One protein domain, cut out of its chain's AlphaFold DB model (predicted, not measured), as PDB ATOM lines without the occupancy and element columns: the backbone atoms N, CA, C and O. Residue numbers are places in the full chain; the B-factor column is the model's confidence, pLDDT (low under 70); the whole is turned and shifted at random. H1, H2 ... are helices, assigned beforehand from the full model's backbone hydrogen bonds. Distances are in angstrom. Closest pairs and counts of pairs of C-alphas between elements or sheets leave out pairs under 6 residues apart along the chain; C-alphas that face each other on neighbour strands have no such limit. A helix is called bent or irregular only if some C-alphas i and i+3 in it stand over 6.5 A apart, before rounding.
ATOM      1  N   PRO A 186     151.421 259.407 138.778       85.19
ATOM      2  CA  PRO A 186     151.609 259.582 137.335       85.19
ATOM      3  C   PRO A 186     150.675 258.725 136.456       85.19
ATOM      4  O   PRO A 186     150.069 259.282 135.544       85.19
ATOM      5  N   PRO A 187     150.408 257.435 136.760       83.00
ATOM      6  CA  PRO A 187     149.451 256.642 135.980       83.00
ATOM      7  C   PRO A 187     148.030 257.218 136.002       83.00
ATOM      8  O   PRO A 187     147.317 257.211 134.999       83.00
ATOM      9  N   LEU A 188     147.616 257.771 137.145       84.19
ATOM     10  CA  LEU A 188     146.312 258.406 137.293       84.19
ATOM     11  C   LEU A 188     146.251 259.742 136.538       84.19
ATOM     12  O   LEU A 188     145.201 260.077 135.994       84.19
ATOM     13  N   VAL A 189     147.362 260.485 136.473       89.56
ATOM     14  CA  VAL A 189     147.501 261.694 135.641       89.56
ATOM     15  C   VAL A 189     147.291 261.332 134.171       89.56
ATOM     16  O   VAL A 189     146.418 261.927 133.536       89.56
ATOM     17  N   SER A 190     147.998 260.318 133.665       88.25
ATOM     18  CA  SER A 190     147.864 259.842 132.282       88.25
ATOM     19  C   SER A 190     146.439 259.379 131.974       88.25
ATOM     20  O   SER A 190     145.864 259.756 130.954       88.25
ATOM     21  N   LEU A 191     145.809 258.644 132.897       87.25
ATOM     22  CA  LEU A 191     144.427 258.186 132.745       87.25
ATOM     23  C   LEU A 191     143.422 259.355 132.721       87.25
ATOM     24  O   LEU A 191     142.488 259.360 131.915       87.25
ATOM     25  N   ILE A 192     143.597 260.368 133.577       88.81
ATOM     26  CA  ILE A 192     142.758 261.580 133.568       88.81
ATOM     27  C   ILE A 192     142.916 262.328 132.243       88.81
ATOM     28  O   ILE A 192     141.910 262.750 131.665       88.81
ATOM     29  N   GLN A 193     144.149 262.494 131.762       91.31
ATOM     30  CA  GLN A 193     144.428 263.198 130.509       91.31
ATOM     31  C   GLN A 193     143.816 262.462 129.317       91.31
ATOM     32  O   GLN A 193     143.087 263.085 128.549       91.31
ATOM     33  N   GLY A 194     144.007 261.142 129.228       89.88
ATOM     34  CA  GLY A 194     143.448 260.326 128.149       89.88
ATOM     35  C   GLY A 194     141.918 260.297 128.142       89.88
ATOM     36  O   GLY A 194     141.300 260.423 127.092       89.88
ATOM     37  N   THR A 195     141.277 260.198 129.311       88.56
ATOM     38  CA  THR A 195     139.804 260.108 129.385       88.56
ATOM     39  C   THR A 195     139.092 261.446 129.234       88.56
ATOM     40  O   THR A 195     137.973 261.496 128.726       88.56
ATOM     41  N   THR A 196     139.682 262.539 129.725       88.62
ATOM     42  CA  THR A 196     139.003 263.844 129.758       88.62
ATOM     43  C   THR A 196     139.478 264.817 128.689       88.62
ATOM     44  O   THR A 196     138.778 265.808 128.463       88.62
ATOM     45  N   GLY A 197     140.650 264.581 128.086       91.25
ATOM     46  CA  GLY A 197     141.312 265.505 127.162       91.25
ATOM     47  C   GLY A 197     141.670 266.857 127.794       91.25
ATOM     48  O   GLY A 197     141.853 267.841 127.086       91.25
ATOM     49  N   LYS A 198     141.682 266.960 129.133       89.94
ATOM     50  CA  LYS A 198     141.866 268.221 129.869       89.94
ATOM     51  C   LYS A 198     143.096 268.166 130.759       89.94
ATOM     52  O   LYS A 198     143.477 267.106 131.250       89.94
ATOM     53  N   SER A 199     143.659 269.345 131.031       89.50
ATOM     54  CA  SER A 199     144.747 269.493 131.999       89.50
ATOM     55  C   SER A 199     144.340 268.977 133.382       89.50
ATOM     56  O   SER A 199     143.208 269.163 133.847       89.50
ATOM     57  N   VAL A 200     145.299 268.330 134.039       89.50
ATOM     58  CA  VAL A 200     145.155 267.732 135.370       89.50
ATOM     59  C   VAL A 200     145.201 268.787 136.470       89.50
ATOM     60  O   VAL A 200     144.601 268.601 137.531       89.50
ATOM     61  N   GLN A 201     145.854 269.920 136.213       91.12
ATOM     62  CA  GLN A 201     145.882 271.031 137.151       91.12
ATOM     63  C   GLN A 201     144.753 272.022 136.834       91.12
ATOM     64  O   GLN A 201     144.572 272.410 135.678       91.12
ATOM     65  N   PRO A 202     143.957 272.437 137.837       92.25
ATOM     66  CA  PRO A 202     142.937 273.450 137.624       92.25
ATOM     67  C   PRO A 202     143.580 274.795 137.303       92.25
ATOM     68  O   PRO A 202     144.395 275.289 138.081       92.25
ATOM     69  N   VAL A 203     143.110 275.445 136.242       94.25
ATOM     70  CA  VAL A 203     143.308 276.887 136.079       94.25
ATOM     71  C   VAL A 203     142.433 277.578 137.123       94.25
ATOM     72  O   VAL A 203     141.201 277.560 137.044       94.25
ATOM     73  N   LEU A 204     143.065 278.099 138.171       93.88
ATOM     74  CA  LEU A 204     142.375 278.854 139.210       93.88
ATOM     75  C   LEU A 204     142.125 280.281 138.712       93.88
ATOM     76  O   LEU A 204     142.995 280.845 138.050       93.88
ATOM     77  N   PRO A 205     140.971 280.896 139.031       92.81
ATOM     78  CA  PRO A 205     140.752 282.295 138.699       92.81
ATOM     79  C   PRO A 205     141.797 283.137 139.432       92.81
ATOM     80  O   PRO A 205     141.906 283.033 140.655       92.81
ATOM     81  N   GLN A 206     142.553 283.948 138.695       93.00
ATOM     82  CA  GLN A 206     143.480 284.922 139.264       93.00
ATOM     83  C   GLN A 206     142.696 286.213 139.548       93.00
ATOM     84  O   GLN A 206     142.341 286.936 138.620       93.00
ATOM     85  N   PRO A 207     142.300 286.476 140.804       90.19
ATOM     86  CA  PRO A 207     141.646 287.733 141.164       90.19
ATOM     87  C   PRO A 207     142.557 288.933 140.878       90.19
ATOM     88  O   PRO A 207     143.725 288.909 141.249       90.19
ATOM     89  N   LEU A 208     141.986 290.003 140.313       94.25
ATOM     90  CA  LEU A 208     142.723 291.201 139.884       94.25
ATOM     91  C   LEU A 208     143.514 291.888 141.019       94.25
ATOM     92  O   LEU A 208     144.545 292.490 140.768       94.25
ATOM     93  N   PHE A 209     143.027 291.809 142.266       89.50
ATOM     94  CA  PHE A 209     143.521 292.658 143.362       89.50
ATOM     95  C   PHE A 209     144.199 291.921 144.527       89.50
ATOM     96  O   PHE A 209     144.968 292.533 145.260       89.50
ATOM     97  N   LYS A 210     143.885 290.642 144.786       93.00
ATOM     98  CA  LYS A 210     144.435 289.890 145.938       93.00
ATOM     99  C   LYS A 210     144.492 288.401 145.642       93.00
ATOM    100  O   LYS A 210     143.421 287.867 145.366       93.00
ATOM    101  N   PRO A 211     145.635 287.709 145.808       92.56
ATOM    102  CA  PRO A 211     145.715 286.272 145.568       92.56
ATOM    103  C   PRO A 211     144.668 285.508 146.390       92.56
ATOM    104  O   PRO A 211     144.270 285.909 147.491       92.56
ATOM    105  N   LEU A 212     144.187 284.392 145.837       92.00
ATOM    106  CA  LEU A 212     143.236 283.527 146.529       92.00
ATOM    107  C   LEU A 212     143.830 283.084 147.871       92.00
ATOM    108  O   LEU A 212     144.923 282.536 147.935       92.00
ATOM    109  N   HIS A 213     143.076 283.259 148.954       92.31
ATOM    110  CA  HIS A 213     143.476 282.736 150.258       92.31
ATOM    111  C   HIS A 213     143.747 281.219 150.153       92.31
ATOM    112  O   HIS A 213     142.864 280.489 149.696       92.31
ATOM    113  N   GLY A 214     144.879 280.717 150.668       89.00
ATOM    114  CA  GLY A 214     145.315 279.317 150.477       89.00
ATOM    115  C   GLY A 214     144.259 278.252 150.822       89.00
ATOM    116  O   GLY A 214     144.061 277.282 150.101       89.00
ATOM    117  N   LYS A 215     143.445 278.469 151.869       88.56
ATOM    118  CA  LYS A 215     142.271 277.611 152.172       88.56
ATOM    119  C   LYS A 215     141.225 277.555 151.040       88.56
ATOM    120  O   LYS A 215     140.630 276.503 150.805       88.56
ATOM    121  N   ARG A 216     140.937 278.684 150.387       91.44
ATOM    122  CA  ARG A 216     139.987 278.774 149.268       91.44
ATOM    123  C   ARG A 216     140.574 278.123 148.022       91.44
ATOM    124  O   ARG A 216     139.859 277.374 147.364       91.44
ATOM    125  N   GLU A 217     141.854 278.344 147.758       92.81
ATOM    126  CA  GLU A 217     142.602 277.654 146.709       92.81
ATOM    127  C   GLU A 217     142.581 276.130 146.898       92.81
ATOM    128  O   GLU A 217     142.140 275.416 146.000       92.81
ATOM    129  N   ALA A 218     142.941 275.627 148.083       90.94
ATOM    130  CA  ALA A 218     142.900 274.198 148.388       90.94
ATOM    131  C   ALA A 218     141.496 273.616 148.151       90.94
ATOM    132  O   ALA A 218     141.349 272.572 147.519       90.94
ATOM    133  N   ASN A 219     140.442 274.318 148.582       91.75
ATOM    134  CA  ASN A 219     139.062 273.905 148.320       91.75
ATOM    135  C   ASN A 219     138.720 273.877 146.821       91.75
ATOM    136  O   ASN A 219     138.019 272.965 146.380       91.75
ATOM    137  N   LEU A 220     139.172 274.860 146.035       93.31
ATOM    138  CA  LEU A 220     138.957 274.885 144.585       93.31
ATOM    139  C   LEU A 220     139.682 273.720 143.903       93.31
ATOM    140  O   LEU A 220     139.056 273.004 143.119       93.31
ATOM    141  N   ARG A 221     140.942 273.464 144.279       92.69
ATOM    142  CA  ARG A 221     141.726 272.315 143.804       92.69
ATOM    143  C   ARG A 221     141.037 270.987 144.143       92.69
ATOM    144  O   ARG A 221     140.824 270.166 143.255       92.69
ATOM    145  N   TRP A 222     140.563 270.813 145.380       91.44
ATOM    146  CA  TRP A 222     139.820 269.618 145.807       91.44
ATOM    147  C   TRP A 222     138.500 269.414 145.053       91.44
ATOM    148  O   TRP A 222     138.153 268.283 144.698       91.44
ATOM    149  N   ARG A 223     137.749 270.492 144.792       93.06
ATOM    150  CA  ARG A 223     136.505 270.425 144.010       93.06
ATOM    151  C   ARG A 223     136.775 270.041 142.561       93.06
ATOM    152  O   ARG A 223     136.067 269.183 142.036       93.06
ATOM    153  N   PHE A 224     137.783 270.646 141.935       93.81
ATOM    154  CA  PHE A 224     138.198 270.295 140.580       93.81
ATOM    155  C   PHE A 224     138.618 268.829 140.501       93.81
ATOM    156  O   PHE A 224     138.077 268.085 139.688       93.81
ATOM    157  N   PHE A 225     139.488 268.393 141.414       90.38
ATOM    158  CA  PHE A 225     139.957 267.016 141.472       90.38
ATOM    159  C   PHE A 225     138.803 266.021 141.620       90.38
ATOM    160  O   PHE A 225     138.674 265.079 140.842       90.38
ATOM    161  N   THR A 226     137.887 266.283 142.554       89.56
ATOM    162  CA  THR A 226     136.696 265.445 142.755       89.56
ATOM    163  C   THR A 226     135.830 265.365 141.496       89.56
ATOM    164  O   THR A 226     135.254 264.313 141.218       89.56
ATOM    165  N   LYS A 227     135.736 266.462 140.733       92.62
ATOM    166  CA  LYS A 227     134.993 266.515 139.470       92.62
ATOM    167  C   LYS A 227     135.688 265.715 138.366       92.62
ATOM    168  O   LYS A 227     134.984 265.048 137.617       92.62
ATOM    169  N   GLN A 228     137.019 265.758 138.263       89.75
ATOM    170  CA  GLN A 228     137.750 264.961 137.270       89.75
ATOM    171  C   GLN A 228     137.724 263.472 137.614       89.75
ATOM    172  O   GLN A 228     137.374 262.668 136.760       89.75
ATOM    173  N   MET A 229     137.937 263.107 138.879       86.25
ATOM    174  CA  MET A 229     137.836 261.714 139.339       86.25
ATOM    175  C   MET A 229     136.449 261.101 139.135       86.25
ATOM    176  O   MET A 229     136.327 259.890 139.042       86.25
ATOM    177  N   GLY A 230     135.391 261.916 139.079       85.50
ATOM    178  CA  GLY A 230     134.052 261.436 138.733       85.50
ATOM    179  C   GLY A 230     133.872 261.090 137.251       85.50
ATOM    180  O   GLY A 230     132.899 260.427 136.913       85.50
ATOM    181  N   LYS A 231     134.773 261.553 136.376       87.50
ATOM    182  CA  LYS A 231     134.757 261.270 134.933       87.50
ATOM    183  C   LYS A 231     135.688 260.136 134.545       87.50
ATOM    184  O   LYS A 231     135.409 259.449 133.567       87.50
ATOM    185  N   VAL A 232     136.785 259.973 135.285       86.31
ATOM    186  CA  VAL A 232     137.711 258.862 135.086       86.31
ATOM    187  C   VAL A 232     136.947 257.568 135.310       86.31
ATOM    188  O   VAL A 232     136.437 257.310 136.400       86.31
ATOM    189  N   ARG A 233     136.845 256.773 134.250       78.94
ATOM    190  CA  ARG A 233     136.287 255.429 134.312       78.94
ATOM    191  C   ARG A 233     137.420 254.441 134.602       78.94
ATOM    192  O   ARG A 233     138.545 254.685 134.168       78.94
ATOM    193  N   PRO A 234     137.148 253.348 135.331       75.00
ATOM    194  CA  PRO A 234     138.092 252.244 135.406       75.00
ATOM    195  C   PRO A 234     138.473 251.762 134.007       75.00
ATOM    196  O   PRO A 234     137.568 251.646 133.175       75.00
ATOM    197  N   PRO A 235     139.754 251.431 133.765       77.38
ATOM    198  CA  PRO A 235     140.170 250.682 132.586       77.38
ATOM    199  C   PRO A 235     139.740 249.215 132.748       77.38
ATOM    200  O   PRO A 235     140.558 248.315 132.879       77.38
ATOM    201  N   LEU A 236     138.431 248.988 132.842       76.50
ATOM    202  CA  LEU A 236     137.819 247.666 132.824       76.50
ATOM    203  C   LEU A 236     137.176 247.468 131.455       76.50
ATOM    204  O   LEU A 236     136.645 248.428 130.885       76.50
ATOM    205  N   ALA A 237     137.191 246.228 130.969       80.81
ATOM    206  CA  ALA A 237     136.438 245.849 129.782       80.81
ATOM    207  C   ALA A 237     134.964 246.266 129.932       80.81
ATOM    208  O   ALA A 237     134.416 246.293 131.045       80.81
ATOM    209  N   GLY A 238     134.336 246.626 128.810       79.06
ATOM    210  CA  GLY A 238     132.960 247.123 128.787       79.06
ATOM    211  C   GLY A 238     131.991 246.186 129.509       79.06
ATOM    212  O   GLY A 238     131.163 246.660 130.288       79.06
ATOM    213  N   ASP A 239     132.174 244.881 129.334       82.25
ATOM    214  CA  ASP A 239     131.273 243.839 129.833       82.25
ATOM    215  C   ASP A 239     131.348 243.705 131.356       82.25
ATOM    216  O   ASP A 239     130.332 243.807 132.046       82.25
ATOM    217  N   ILE A 240     132.566 243.623 131.910       76.12
ATOM    218  CA  ILE A 240     132.809 243.584 133.365       76.12
ATOM    219  C   ILE A 240     132.212 244.826 134.028       76.12
ATOM    220  O   ILE A 240     131.608 244.778 135.104       76.12
ATOM    221  N   ARG A 241     132.356 245.983 133.380       74.88
ATOM    222  CA  ARG A 241     131.824 247.231 133.912       74.88
ATOM    223  C   ARG A 241     130.295 247.253 133.911       74.88
ATOM    224  O   ARG A 241     129.713 247.670 134.915       74.88
ATOM    225  N   GLN A 242     129.655 246.823 132.825       76.31
ATOM    226  CA  GLN A 242     128.195 246.704 132.757       76.31
ATOM    227  C   GLN A 242     127.675 245.746 133.829       76.31
ATOM    228  O   GLN A 242     126.688 246.041 134.504       76.31
ATOM    229  N   GLU A 243     128.393 244.652 134.057       79.25
ATOM    230  CA  GLU A 243     128.060 243.655 135.064       79.25
ATOM    231  C   GLU A 243     128.139 244.216 136.494       79.25
ATOM    232  O   GLU A 243     127.223 244.025 137.303       79.25
ATOM    233  N   ILE A 244     129.173 245.004 136.804       73.19
ATOM    234  CA  ILE A 244     129.289 245.726 138.082       73.19
ATOM    235  C   ILE A 244     128.189 246.790 138.223       73.19
ATOM    236  O   ILE A 244     127.611 246.939 139.306       73.19
ATOM    237  N   GLU A 245     127.859 247.535 137.164       73.81
ATOM    238  CA  GLU A 245     126.765 248.519 137.180       73.81
ATOM    239  C   GLU A 245     125.407 247.831 137.436       73.81
ATOM    240  O   GLU A 245     124.644 248.274 138.302       73.81
ATOM    241  N   ARG A 246     125.154 246.684 136.791       74.81
ATOM    242  CA  ARG A 246     123.970 245.838 136.998       74.81
ATOM    243  C   ARG A 246     123.882 245.324 138.437       74.81
ATOM    244  O   ARG A 246     122.857 245.508 139.100       74.81
ATOM    245  N   LYS A 247     124.964 244.727 138.951       75.81
ATOM    246  CA  LYS A 247     125.041 244.168 140.315       75.81
ATOM    247  C   LYS A 247     124.956 245.250 141.399       75.81
ATOM    248  O   LYS A 247     124.345 245.027 142.444       75.81
ATOM    249  N   SER A 248     125.524 246.435 141.168       70.94
ATOM    250  CA  SER A 248     125.589 247.505 142.176       70.94
ATOM    251  C   SER A 248     124.270 248.259 142.389       70.94
ATOM    252  O   SER A 248     124.148 248.978 143.382       70.94
ATOM    253  N   ARG A 249     123.269 248.103 141.503       57.88
ATOM    254  CA  ARG A 249     121.972 248.823 141.522       57.88
ATOM    255  C   ARG A 249     122.083 250.360 141.560       57.88
ATOM    256  O   ARG A 249     121.070 251.044 141.706       57.88
ATOM    257  N   ILE A 250     123.285 250.923 141.428       55.28
ATOM    258  CA  ILE A 250     123.547 252.360 141.337       55.28
ATOM    259  C   ILE A 250     123.586 252.662 139.841       55.28
ATOM    260  O   ILE A 250     124.639 252.606 139.216       55.28
ATOM    261  N   GLY A 251     122.407 252.876 139.251       48.88
ATOM    262  CA  GLY A 251     122.243 253.050 137.806       48.88
ATOM    263  C   GLY A 251     123.081 254.205 137.258       48.88
ATOM    264  O   GLY A 251     122.682 255.363 137.378       48.88
ATOM    265  N   LEU A 252     124.233 253.881 136.663       50.00
ATOM    266  CA  LEU A 252     125.149 254.845 136.050       50.00
ATOM    267  C   LEU A 252     125.157 254.813 134.517       50.00
ATOM    268  O   LEU A 252     125.640 255.774 133.922       50.00
TER     269      LEU A 252
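AT A GLANCE: This is residues 186 to 252 of the 427 residues of an uncharacterized protein of Linnemannia elongata AG-77 (UniProt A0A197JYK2). One helix, H2, runs along the length of a thin, open rod, and the long link, residues 197 to 213, goes out from H1 to one tip and folds back there into H2, with residues 206 to 211 sticking out at the turn. H1 is set crosswise near the last residues of H2, and H3 is set crosswise at the other end of the rod, away from both other helices. The printed part has 67 residues with three named helices, H1, H2 and H3 in that order along the chain, and no named strand; the class is all helix. The whole is only just extended, close to loose, with a radius of gyration of the C-alphas of 16.4 A, and it spans 52 by 24 by 16 A.

HOW THE PARTS SIT: The longest helix is H2, residues 214 to 229. It only just touches H1, residues 186 to 196, with 3 pairs of C-alphas within 8 A, and it does so with residues 228 to 229 alone. The closest C-alphas of the two are those of Ile 192 and Gln 228, 7.1 A apart, while their centres are 17.1 A apart. Their lines stand at a steep tilt of 68 degrees, only just short of about perpendicular, and they run the same way. H3, residues 238 to 248, is apart from H1 and apart from H2. In H1, H2 and H3 every pair of backbone O of residue i and N of residue i+4 is within hydrogen-bond range, and none of the three is bent.

IN THESE COORDINATES: H2 measures 22.1 A from its first to its last C-alpha, from Gly 214 at (145.315, 279.317, 150.477) to Met 229 at (137.836, 261.714, 139.339). H1 begins at Pro 186, C-alpha at (151.609, 259.582, 137.335), ends at Thr 196 and is 15.3 A long. H3 runs from Gly 238 to Ser 248, whose C-alpha is at (125.589, 247.505, 142.176), and is also 15.3 A long.

THE WHOLE: The two C-alphas farthest apart are those of Phe 209 and Asp 239, 52.1 A. The link from H1 to H2 is long, with 17 residues; the link from H2 to H3 is short, with 8. Residues 206 to 211 stand free, and so do residues 243 to 251, of which 243 to 248 belong to H3; without these stretches the body spans 45 by 21 by 16 A. The printed part has no cut. The mean pLDDT of the printed part is 84.8, that of H3 is 76, and the model's confidence is under 70 at residues 249 to 252.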